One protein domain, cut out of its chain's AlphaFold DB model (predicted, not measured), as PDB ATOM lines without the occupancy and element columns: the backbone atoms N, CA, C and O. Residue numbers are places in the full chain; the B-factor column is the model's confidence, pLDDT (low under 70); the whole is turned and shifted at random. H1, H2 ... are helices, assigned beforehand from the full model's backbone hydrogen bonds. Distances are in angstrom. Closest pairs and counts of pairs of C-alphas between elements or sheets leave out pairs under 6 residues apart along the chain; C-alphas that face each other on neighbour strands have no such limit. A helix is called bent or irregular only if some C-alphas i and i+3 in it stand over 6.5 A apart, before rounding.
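AT A GLANCE: This is residues 4 to 77 of the 109 residues of an uncharacterized protein of bacterium 0.1xD8-71 (UniProt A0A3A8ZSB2). The domain is a long, narrow helical hairpin: H2 runs the length of the rod, and the bent helix H1 folds back along it as two arms, H1a and H1b. The loop of residues 32 to 43 joins them at one end of the rod, and both ends of the printed part lie toward the other. The printed part has 74 residues with two named helices, H1 then H2, and no named strand; the class is all helix. It is loose, with a radius of gyration of the C-alphas of 16.2 A, and spans 53 by 19 by 16 A.

HOW THE PARTS SIT: H2, residues 44 to 76, has a kink of 29 degrees near residue 59. H1, residues 4 to 31, was assigned as one helix by its hydrogen bonds but is bent, C-alphas 18 and 21 being 6.7 A apart; its arms H1a, residues 4 to 18, and H1b, residues 21 to 31, stand at a steep tilt of 49 degrees. H1b and H2 form a helical hairpin and touch, H2 with residues 47 to 54 alone; the closest C-alphas, of Phe 28 and Gly 51, are 6.4 A apart. Their tilt is shallow, 13 degrees, opposite ways. H1a and H2 touch, H2 with residues 62 to 69 alone; the closest C-alphas, of Cys 13 and Asp 66, are 5.6 A apart. They run opposite ways at 36 degrees, only just a steep tilt. Every O i to N i+4 pair is within hydrogen-bond range in H1a and H1b, and 25 of 29 are in H2.

IN THESE COORDINATES: H2 measures 46.8 A from C-alpha 44 at (10.946, -24.311, -43.626) to C-alpha 76 at (-4.045, -2.660, -4.988). It is irregular, but only just: C-alphas 72 and 75 are 6.6 A apart. H1a measures 21.2 A from C-alpha 4 at (-0.419, -16.978, -0.484), and H1b 15.3 A.

THE WHOLE: The C-alphas farthest apart, of Asp 39 and Gly 77, are 53.2 A apart. The printed part has no cut, and the link from H1 to H2 is long, with 12 residues. The mean pLDDT of the printed part is 73.3; it is under 70 at residues 25, 29, 31 to 45 and 48.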
ATOM      1  N   ALA A   4      -1.243 -15.880   0.035       73.44
ATOM      2  CA  ALA A   4      -0.419 -16.978  -0.484       73.44
ATOM      3  C   ALA A   4      -0.634 -17.233  -1.986       73.44
ATOM      4  O   ALA A   4       0.328 -17.306  -2.738       73.44
ATOM      5  N   GLY A   5      -1.889 -17.270  -2.451       75.19
ATOM      6  CA  GLY A   5      -2.190 -17.480  -3.873       75.19
ATOM      7  C   GLY A   5      -1.685 -16.355  -4.785       75.19
ATOM      8  O   GLY A   5      -1.316 -16.607  -5.924       75.19
ATOM      9  N   THR A   6      -1.623 -15.114  -4.293       74.62
ATOM     10  CA  THR A   6      -1.074 -13.982  -5.060       74.62
ATOM     11  C   THR A   6       0.452 -14.003  -5.090       74.62
ATOM     12  O   THR A   6       1.030 -13.642  -6.108       74.62
ATOM     13  N   ILE A   7       1.097 -14.474  -4.019       78.00
ATOM     14  CA  ILE A   7       2.551 -14.682  -3.982       78.00
ATOM     15  C   ILE A   7       2.946 -15.808  -4.943       78.00
ATOM     16  O   ILE A   7       3.833 -15.607  -5.761       78.00
ATOM     17  N   ILE A   8       2.248 -16.949  -4.903       81.75
ATOM     18  CA  ILE A   8       2.501 -18.086  -5.803       81.75
ATOM     19  C   ILE A   8       2.322 -17.667  -7.264       81.75
ATOM     20  O   ILE A   8       3.186 -17.944  -8.085       81.75
ATOM     21  N   LEU A   9       1.242 -16.945  -7.577       80.25
ATOM     22  CA  LEU A   9       1.009 -16.415  -8.918       80.25
ATOM     23  C   LEU A   9       2.100 -15.424  -9.346       80.25
ATOM     24  O   LEU A   9       2.550 -15.478 -10.480       80.25
ATOM     25  N   GLY A  10       2.544 -14.543  -8.447       77.19
ATOM     26  CA  GLY A  10       3.620 -13.595  -8.738       77.19
ATOM     27  C   GLY A  10       4.965 -14.282  -8.989       77.19
ATOM     28  O   GLY A  10       5.677 -13.893  -9.907       77.19
ATOM     29  N   ILE A  11       5.291 -15.323  -8.214       80.75
ATOM     30  CA  ILE A  11       6.487 -16.151  -8.428       80.75
ATOM     31  C   ILE A  11       6.375 -16.901  -9.755       80.75
ATOM     32  O   ILE A  11       7.337 -16.909 -10.514       80.75
ATOM     33  N   TRP A  12       5.210 -17.485 -10.051       82.12
ATOM     34  CA  TRP A  12       4.949 -18.146 -11.327       82.12
ATOM     35  C   TRP A  12       5.203 -17.196 -12.496       82.12
ATOM     36  O   TRP A  12       6.068 -17.493 -13.304       82.12
ATOM     37  N   CYS A  13       4.543 -16.032 -12.518       79.75
ATOM     38  CA  CYS A  13       4.730 -14.993 -13.536       79.75
ATOM     39  C   CYS A  13       6.195 -14.554 -13.674       79.75
ATOM     40  O   CYS A  13       6.701 -14.407 -14.779       79.75
ATOM     41  N   ALA A  14       6.909 -14.366 -12.559       77.25
ATOM     42  CA  ALA A  14       8.313 -13.969 -12.605       77.25
ATOM     43  C   ALA A  14       9.209 -15.062 -13.206       77.25
ATOM     44  O   ALA A  14      10.042 -14.777 -14.061       77.25
ATOM     45  N   VAL A  15       9.032 -16.315 -12.779       79.75
ATOM     46  CA  VAL A  15       9.832 -17.449 -13.257       79.75
ATOM     47  C   VAL A  15       9.517 -17.752 -14.712       79.75
ATOM     48  O   VAL A  15      10.438 -17.873 -15.515       79.75
ATOM     49  N   THR A  16       8.238 -17.858 -15.072       78.69
ATOM     50  CA  THR A  16       7.861 -18.163 -16.447       78.69
ATOM     51  C   THR A  16       8.300 -17.041 -17.364       78.69
ATOM     52  O   THR A  16       8.961 -17.340 -18.341       78.69
ATOM     53  N   SER A  17       8.103 -15.765 -17.056       73.94
ATOM     54  CA  SER A  17       8.530 -14.690 -17.967       73.94
ATOM     55  C   SER A  17      10.052 -14.577 -18.145       73.94
ATOM     56  O   SER A  17      10.494 -14.092 -19.183       73.94
ATOM     57  N   PHE A  18      10.857 -15.091 -17.206       72.88
ATOM     58  CA  PHE A  18      12.321 -15.160 -17.334       72.88
ATOM     59  C   PHE A  18      12.843 -16.414 -18.025       72.88
ATOM     60  O   PHE A  18      13.718 -16.338 -18.882       72.88
ATOM     61  N   VAL A  19      12.343 -17.576 -17.618       74.00
ATOM     62  CA  VAL A  19      12.817 -18.870 -18.117       74.00
ATOM     63  C   VAL A  19      12.187 -19.169 -19.471       74.00
ATOM     64  O   VAL A  19      12.788 -19.848 -20.304       74.00
ATOM     65  N   SER A  20      10.985 -18.636 -19.718       73.12
ATOM     66  CA  SER A  20      10.203 -19.050 -20.868       73.12
ATOM     67  C   SER A  20      10.738 -18.641 -22.245       73.12
ATOM     68  O   SER A  20      10.534 -19.396 -23.190       73.12
ATOM     69  N   PRO A  21      11.450 -17.516 -22.410       70.25
ATOM     70  CA  PRO A  21      12.113 -17.221 -23.674       70.25
ATOM     71  C   PRO A  21      13.267 -18.190 -23.965       70.25
ATOM     72  O   PRO A  21      13.502 -18.526 -25.118       70.25
ATOM     73  N   VAL A  22      13.964 -18.673 -22.930       70.44
ATOM     74  CA  VAL A  22      15.172 -19.502 -23.074       70.44
ATOM     75  C   VAL A  22      14.834 -20.907 -23.571       70.44
ATOM     76  O   VAL A  22      15.308 -21.301 -24.629       70.44
ATOM     77  N   TRP A  23      13.986 -21.653 -22.857       70.25
ATOM     78  CA  TRP A  23      13.570 -22.998 -23.294       70.25
ATOM     79  C   TRP A  23      12.815 -22.981 -24.633       70.25
ATOM     80  O   TRP A  23      13.074 -23.861 -25.433       70.25
ATOM     81  N   LEU A  24      11.980 -21.972 -24.932       73.31
ATOM     82  CA  LEU A  24      11.341 -21.845 -26.251       73.31
ATOM     83  C   LEU A  24      12.364 -21.652 -27.359       73.31
ATOM     84  O   LEU A  24      12.276 -22.287 -28.397       73.31
ATOM     85  N   THR A  25      13.363 -20.805 -27.120       68.81
ATOM     86  CA  THR A  25      14.446 -20.605 -28.082       68.81
ATOM     87  C   THR A  25      15.236 -21.899 -28.275       68.81
ATOM     88  O   THR A  25      15.525 -22.262 -29.405       68.81
ATOM     89  N   ILE A  26      15.534 -22.637 -27.203       70.19
ATOM     90  CA  ILE A  26      16.222 -23.934 -27.286       70.19
ATOM     91  C   ILE A  26      15.370 -24.967 -28.035       70.19
ATOM     92  O   ILE A  26      15.898 -25.642 -28.906       70.19
ATOM     93  N   THR A  27      14.071 -25.084 -27.740       71.56
ATOM     94  CA  THR A  27      13.167 -26.027 -28.422       71.56
ATOM     95  C   THR A  27      13.021 -25.674 -29.899       71.56
ATOM     96  O   THR A  27      13.168 -26.550 -30.745       71.56
ATOM     97  N   PHE A  28      12.863 -24.392 -30.228       70.06
ATOM     98  CA  PHE A  28      12.847 -23.930 -31.609       70.06
ATOM     99  C   PHE A  28      14.158 -24.245 -32.340       70.06
ATOM    100  O   PHE A  28      14.143 -24.751 -33.461       70.06
ATOM    101  N   LEU A  29      15.307 -23.968 -31.716       67.81
ATOM    102  CA  LEU A  29      16.630 -24.226 -32.290       67.81
ATOM    103  C   LEU A  29      16.950 -25.727 -32.413       67.81
ATOM    104  O   LEU A  29      17.683 -26.124 -33.319       67.81
ATOM    105  N   ASP A  30      16.389 -26.557 -31.534       70.81
ATOM    106  CA  ASP A  30      16.452 -28.017 -31.606       70.81
ATOM    107  C   ASP A  30      15.605 -28.546 -32.774       70.81
ATOM    108  O   ASP A  30      16.116 -29.241 -33.648       70.81
ATOM    109  N   ILE A  31      14.341 -28.112 -32.872       69.69
ATOM    110  CA  ILE A  31      13.425 -28.479 -33.964       69.69
ATOM    111  C   ILE A  31      13.971 -28.040 -35.323       69.69
ATOM    112  O   ILE A  31      13.885 -28.781 -36.296       69.69
ATOM    113  N   THR A  32      14.530 -26.836 -35.411       65.25
ATOM    114  CA  THR A  32      15.107 -26.315 -36.661       65.25
ATOM    115  C   THR A  32      16.474 -26.914 -36.989       65.25
ATOM    116  O   THR A  32      17.024 -26.630 -38.051       65.25
ATOM    117  N   GLY A  33      17.035 -27.748 -36.108       61.00
ATOM    118  CA  GLY A  33      18.324 -28.403 -36.316       61.00
ATOM    119  C   GLY A  33      19.534 -27.469 -36.229       61.00
ATOM    120  O   GLY A  33      20.634 -27.880 -36.593       61.00
ATOM    121  N   LEU A  34      19.365 -26.237 -35.735       62.97
ATOM    122  CA  LEU A  34      20.425 -25.227 -35.647       62.97
ATOM    123  C   LEU A  34      21.428 -25.493 -34.512       62.97
ATOM    124  O   LEU A  34      22.581 -25.089 -34.637       62.97
ATOM    125  N   ILE A  35      21.019 -26.176 -33.433       53.03
ATOM    126  CA  ILE A  35      21.922 -26.559 -32.324       53.03
ATOM    127  C   ILE A  35      22.360 -28.028 -32.419       53.03
ATOM    128  O   ILE A  35      23.539 -28.319 -32.232       53.03
ATOM    129  N   TYR A  36      21.446 -28.957 -32.722       52.56
ATOM    130  CA  TYR A  36      21.732 -30.400 -32.651       52.56
ATOM    131  C   TYR A  36      21.944 -31.104 -34.001       52.56
ATOM    132  O   TYR A  36      22.134 -32.315 -34.010       52.56
ATOM    133  N   GLN A  37      21.967 -30.376 -35.128       51.50
ATOM    134  CA  GLN A  37      22.208 -30.923 -36.477       51.50
ATOM    135  C   GLN A  37      21.491 -32.263 -36.743       51.50
ATOM    136  O   GLN A  37      22.092 -33.213 -37.240       51.50
ATOM    137  N   TYR A  38      20.194 -32.353 -36.430       51.41
ATOM    138  CA  TYR A  38      19.352 -33.458 -36.899       51.41
ATOM    139  C   TYR A  38      19.112 -33.296 -38.410       51.41
ATOM    140  O   TYR A  38      18.091 -32.765 -38.830       51.41
ATOM    141  N   ASP A  39      20.119 -33.655 -39.212       50.41
ATOM    142  CA  ASP A  39      20.175 -33.736 -40.683       50.41
ATOM    143  C   ASP A  39      19.517 -32.597 -41.513       50.41
ATOM    144  O   ASP A  39      19.345 -32.733 -42.721       50.41
ATOM    145  N   GLY A  40      19.164 -31.446 -40.927       51.97
ATOM    146  CA  GLY A  40      18.590 -30.300 -41.646       51.97
ATOM    147  C   GLY A  40      17.272 -30.592 -42.385       51.97
ATOM    148  O   GLY A  40      16.917 -29.853 -43.298       51.97
ATOM    149  N   PHE A  41      16.553 -31.664 -42.026       51.62
ATOM    150  CA  PHE A  41      15.382 -32.159 -42.774       51.62
ATOM    151  C   PHE A  41      14.050 -31.489 -42.421       51.62
ATOM    152  O   PHE A  41      13.021 -31.847 -43.001       51.62
ATOM    153  N   VAL A  42      14.020 -30.555 -41.470       56.44
ATOM    154  CA  VAL A  42      12.774 -29.849 -41.157       56.44
ATOM    155  C   VAL A  42      12.561 -28.768 -42.206       56.44
ATOM    156  O   VAL A  42      13.218 -27.732 -42.199       56.44
ATOM    157  N   ASP A  43      11.634 -29.056 -43.116       65.38
ATOM    158  CA  ASP A  43      11.172 -28.142 -44.155       65.38
ATOM    159  C   ASP A  43      10.803 -26.783 -43.529       65.38
ATOM    160  O   ASP A  43      10.206 -26.740 -42.443       65.38
ATOM    161  N   GLU A  44      11.135 -25.666 -44.186       64.25
ATOM    162  CA  GLU A  44      10.946 -24.311 -43.626       64.25
ATOM    163  C   GLU A  44       9.497 -24.082 -43.151       64.25
ATOM    164  O   GLU A  44       9.243 -23.411 -42.146       64.25
ATOM    165  N   GLY A  45       8.532 -24.713 -43.831       65.75
ATOM    166  CA  GLY A  45       7.122 -24.698 -43.448       65.75
ATOM    167  C   GLY A  45       6.838 -25.369 -42.099       65.75
ATOM    168  O   GLY A  45       6.048 -24.852 -41.310       65.75
ATOM    169  N   THR A  46       7.490 -26.490 -41.791       70.69
ATOM    170  CA  THR A  46       7.322 -27.206 -40.518       70.69
ATOM    171  C   THR A  46       7.952 -26.433 -39.361       70.69
ATOM    172  O   THR A  46       7.330 -26.323 -38.304       70.69
ATOM    173  N   ALA A  47       9.119 -25.819 -39.573       70.12
ATOM    174  CA  ALA A  47       9.745 -24.924 -38.600       70.12
ATOM    175  C   ALA A  47       8.840 -23.728 -38.257       70.12
ATOM    176  O   ALA A  47       8.626 -23.415 -37.084       70.12
ATOM    177  N   GLY A  48       8.240 -23.102 -39.276       66.81
ATOM    178  CA  GLY A  48       7.278 -22.019 -39.084       66.81
ATOM    179  C   GLY A  48       6.044 -22.451 -38.284       66.81
ATOM    180  O   GLY A  48       5.631 -21.747 -37.362       66.81
ATOM    181  N   ILE A  49       5.476 -23.624 -38.583       76.88
ATOM    182  CA  ILE A  49       4.319 -24.167 -37.851       76.88
ATOM    183  C   ILE A  49       4.671 -24.430 -36.382       76.88
ATOM    184  O   ILE A  49       3.900 -24.055 -35.497       76.88
ATOM    185  N   MET A  50       5.834 -25.027 -36.109       75.31
ATOM    186  CA  MET A  50       6.275 -25.303 -34.740       75.31
ATOM    187  C   MET A  50       6.520 -24.016 -33.950       75.31
ATOM    188  O   MET A  50       6.026 -23.901 -32.829       75.31
ATOM    189  N   GLY A  51       7.145 -23.004 -34.561       72.31
ATOM    190  CA  GLY A  51       7.302 -21.686 -33.940       72.31
ATOM    191  C   GLY A  51       5.962 -21.022 -33.594       72.31
ATOM    192  O   GLY A  51       5.817 -20.421 -32.530       72.31
ATOM    193  N   VAL A  52       4.936 -21.172 -34.443       76.56
ATOM    194  CA  VAL A  52       3.580 -20.674 -34.143       76.56
ATOM    195  C   VAL A  52       2.942 -21.441 -32.981       76.56
ATOM    196  O   VAL A  52       2.336 -20.819 -32.110       76.56
ATOM    197  N   ILE A  53       3.077 -22.770 -32.931       82.06
ATOM    198  CA  ILE A  53       2.545 -23.594 -31.831       82.06
ATOM    199  C   ILE A  53       3.194 -23.201 -30.500       82.06
ATOM    200  O   ILE A  53       2.495 -22.976 -29.510       82.06
ATOM    201  N   GLU A  54       4.516 -23.069 -30.484       78.00
ATOM    202  CA  GLU A  54       5.294 -22.629 -29.329       78.00
ATOM    203  C   GLU A  54       4.887 -21.236 -28.847       78.00
ATOM    204  O   GLU A  54       4.650 -21.031 -27.653       78.00
ATOM    205  N   LEU A  55       4.705 -20.294 -29.776       77.69
ATOM    206  CA  LEU A  55       4.219 -18.953 -29.464       77.69
ATOM    207  C   LEU A  55       2.809 -18.985 -28.855       77.69
ATOM    208  O   LEU A  55       2.538 -18.283 -27.880       77.69
ATOM    209  N   VAL A  56       1.902 -19.805 -29.392       80.88
ATOM    210  CA  VAL A  56       0.538 -19.950 -28.856       80.88
ATOM    211  C   VAL A  56       0.568 -20.534 -27.442       80.88
ATOM    212  O   VAL A  56      -0.106 -20.010 -26.551       80.88
ATOM    213  N   LEU A  57       1.374 -21.572 -27.203       81.31
ATOM    214  CA  LEU A  57       1.556 -22.152 -25.871       81.31
ATOM    215  C   LEU A  57       2.115 -21.122 -24.887       81.31
ATOM    216  O   LEU A  57       1.611 -21.000 -23.769       81.31
ATOM    217  N   TRP A  58       3.090 -20.323 -25.316       82.88
ATOM    218  CA  TRP A  58       3.645 -19.242 -24.510       82.88
ATOM    219  C   TRP A  58       2.599 -18.199 -24.121       82.88
ATOM    220  O   TRP A  58       2.487 -17.825 -22.952       82.88
ATOM    221  N   ILE A  59       1.779 -17.761 -25.081       77.44
ATOM    222  CA  ILE A  59       0.712 -16.787 -24.830       77.44
ATOM    223  C   ILE A  59      -0.250 -17.315 -23.758       77.44
ATOM    224  O   ILE A  59      -0.635 -16.577 -22.846       77.44
ATOM    225  N   VAL A  60      -0.623 -18.592 -23.834       81.56
ATOM    226  CA  VAL A  60      -1.577 -19.197 -22.899       81.56
ATOM    227  C   VAL A  60      -0.975 -19.395 -21.506       81.56
ATOM    228  O   VAL A  60      -1.644 -19.117 -20.510       81.56
ATOM    229  N   ILE A  61       0.271 -19.866 -21.420       80.69
ATOM    230  CA  ILE A  61       0.892 -20.312 -20.161       80.69
ATOM    231  C   ILE A  61       1.627 -19.174 -19.435       80.69
ATOM    232  O   ILE A  61       1.788 -19.225 -18.213       80.69
ATOM    233  N   VAL A  62       2.052 -18.138 -20.161       81.81
ATOM    234  CA  VAL A  62       2.880 -17.043 -19.633       81.81
ATOM    235  C   VAL A  62       2.145 -15.711 -19.727       81.81
ATOM    236  O   VAL A  62       1.828 -15.104 -18.703       81.81
ATOM    237  N   LEU A  63       1.773 -15.285 -20.938       80.31
ATOM    238  CA  LEU A  63       1.210 -13.947 -21.142       80.31
ATOM    239  C   LEU A  63      -0.165 -13.766 -20.477       80.31
ATOM    240  O   LEU A  63      -0.424 -12.731 -19.859       80.31
ATOM    241  N   LEU A  64      -1.063 -14.750 -20.582       80.94
ATOM    242  CA  LEU A  64      -2.392 -14.666 -19.963       80.94
ATOM    243  C   LEU A  64      -2.327 -14.596 -18.422       80.94
ATOM    244  O   LEU A  64      -2.983 -13.708 -17.857       80.94
ATOM    245  N   PRO A  65      -1.547 -15.446 -17.721       83.19
ATOM    246  CA  PRO A  65      -1.311 -15.302 -16.286       83.19
ATOM    247  C   PRO A  65      -0.714 -13.952 -15.889       83.19
ATOM    248  O   PRO A  65      -1.192 -13.357 -14.923       83.19
ATOM    249  N   ASP A  66       0.242 -13.423 -16.657       82.44
ATOM    250  CA  ASP A  66       0.856 -12.114 -16.402       82.44
ATOM    251  C   ASP A  66      -0.160 -10.974 -16.516       82.44
ATOM    252  O   ASP A  66      -0.279 -10.132 -15.618       82.44
ATOM    253  N   ILE A  67      -0.975 -10.974 -17.575       83.88
ATOM    254  CA  ILE A  67      -2.066 -10.005 -17.746       83.88
ATOM    255  C   ILE A  67      -3.060 -10.114 -16.587       83.88
ATOM    256  O   ILE A  67      -3.529  -9.094 -16.067       83.88
ATOM    257  N   TRP A  68      -3.401 -11.334 -16.167       84.19
ATOM    258  CA  TRP A  68      -4.314 -11.554 -15.050       84.19
ATOM    259  C   TRP A  68      -3.725 -11.067 -13.718       84.19
ATOM    260  O   TRP A  68      -4.420 -10.383 -12.957       84.19
ATOM    261  N   PHE A  69      -2.442 -11.327 -13.463       83.56
ATOM    262  CA  PHE A  69      -1.712 -10.834 -12.297       83.56
ATOM    263  C   PHE A  69      -1.699  -9.302 -12.257       83.56
ATOM    264  O   PHE A  69      -2.099  -8.704 -11.254       83.56
ATOM    265  N   VAL A  70      -1.355  -8.647 -13.370       81.88
ATOM    266  CA  VAL A  70      -1.352  -7.180 -13.478       81.88
ATOM    267  C   VAL A  70      -2.753  -6.607 -13.262       81.88
ATOM    268  O   VAL A  70      -2.916  -5.663 -12.484       81.88
ATOM    269  N   LYS A  71      -3.792  -7.191 -13.878       83.56
ATOM    270  CA  LYS A  71      -5.192  -6.775 -13.664       83.56
ATOM    271  C   LYS A  71      -5.615  -6.907 -12.201       83.56
ATOM    272  O   LYS A  71      -6.330  -6.041 -11.705       83.56
ATOM    273  N   ARG A  72      -5.163  -7.950 -11.500       82.19
ATOM    274  CA  ARG A  72      -5.470  -8.187 -10.080       82.19
ATOM    275  C   ARG A  72      -4.711  -7.251  -9.137       82.19
ATOM    276  O   ARG A  72      -5.243  -6.889  -8.088       82.19
ATOM    277  N   MET A  73      -3.493  -6.858  -9.501       79.69
ATOM    278  CA  MET A  73      -2.631  -5.996  -8.686       79.69
ATOM    279  C   MET A  73      -2.866  -4.502  -8.932       79.69
ATOM    280  O   MET A  73      -2.677  -3.700  -8.018       79.69
ATOM    281  N   LYS A  74      -3.349  -4.108 -10.119       78.62
ATOM    282  CA  LYS A  74      -3.653  -2.707 -10.469       78.62
ATOM    283  C   LYS A  74      -4.567  -1.997  -9.443       78.62
ATOM    284  O   LYS A  74      -4.208  -0.888  -9.043       78.62
ATOM    285  N   PRO A  75      -5.663  -2.600  -8.934       80.56
ATOM    286  CA  PRO A  75      -6.509  -1.995  -7.899       80.56
ATOM    287  C   PRO A  75      -5.836  -1.885  -6.522       80.56
ATOM    288  O   PRO A  75      -6.278  -1.102  -5.691       80.56
ATOM    289  N   GLN A  76      -4.775  -2.658  -6.264       76.88
ATOM    290  CA  GLN A  76      -4.045  -2.660  -4.988       76.88
ATOM    291  C   GLN A  76      -2.935  -1.595  -4.930       76.88
ATOM    292  O   GLN A  76      -2.260  -1.457  -3.909       76.88
ATOM    293  N   GLY A  77      -2.743  -0.845  -6.021       80.62
ATOM    294  CA  GLY A  77      -1.797   0.262  -6.124       80.62
ATOM    295  C   GLY A  77      -0.811   0.077  -7.274       80.62
ATOM    296  O   GLY A  77       0.114  -0.730  -7.196       80.62
TER     297      GLY A  77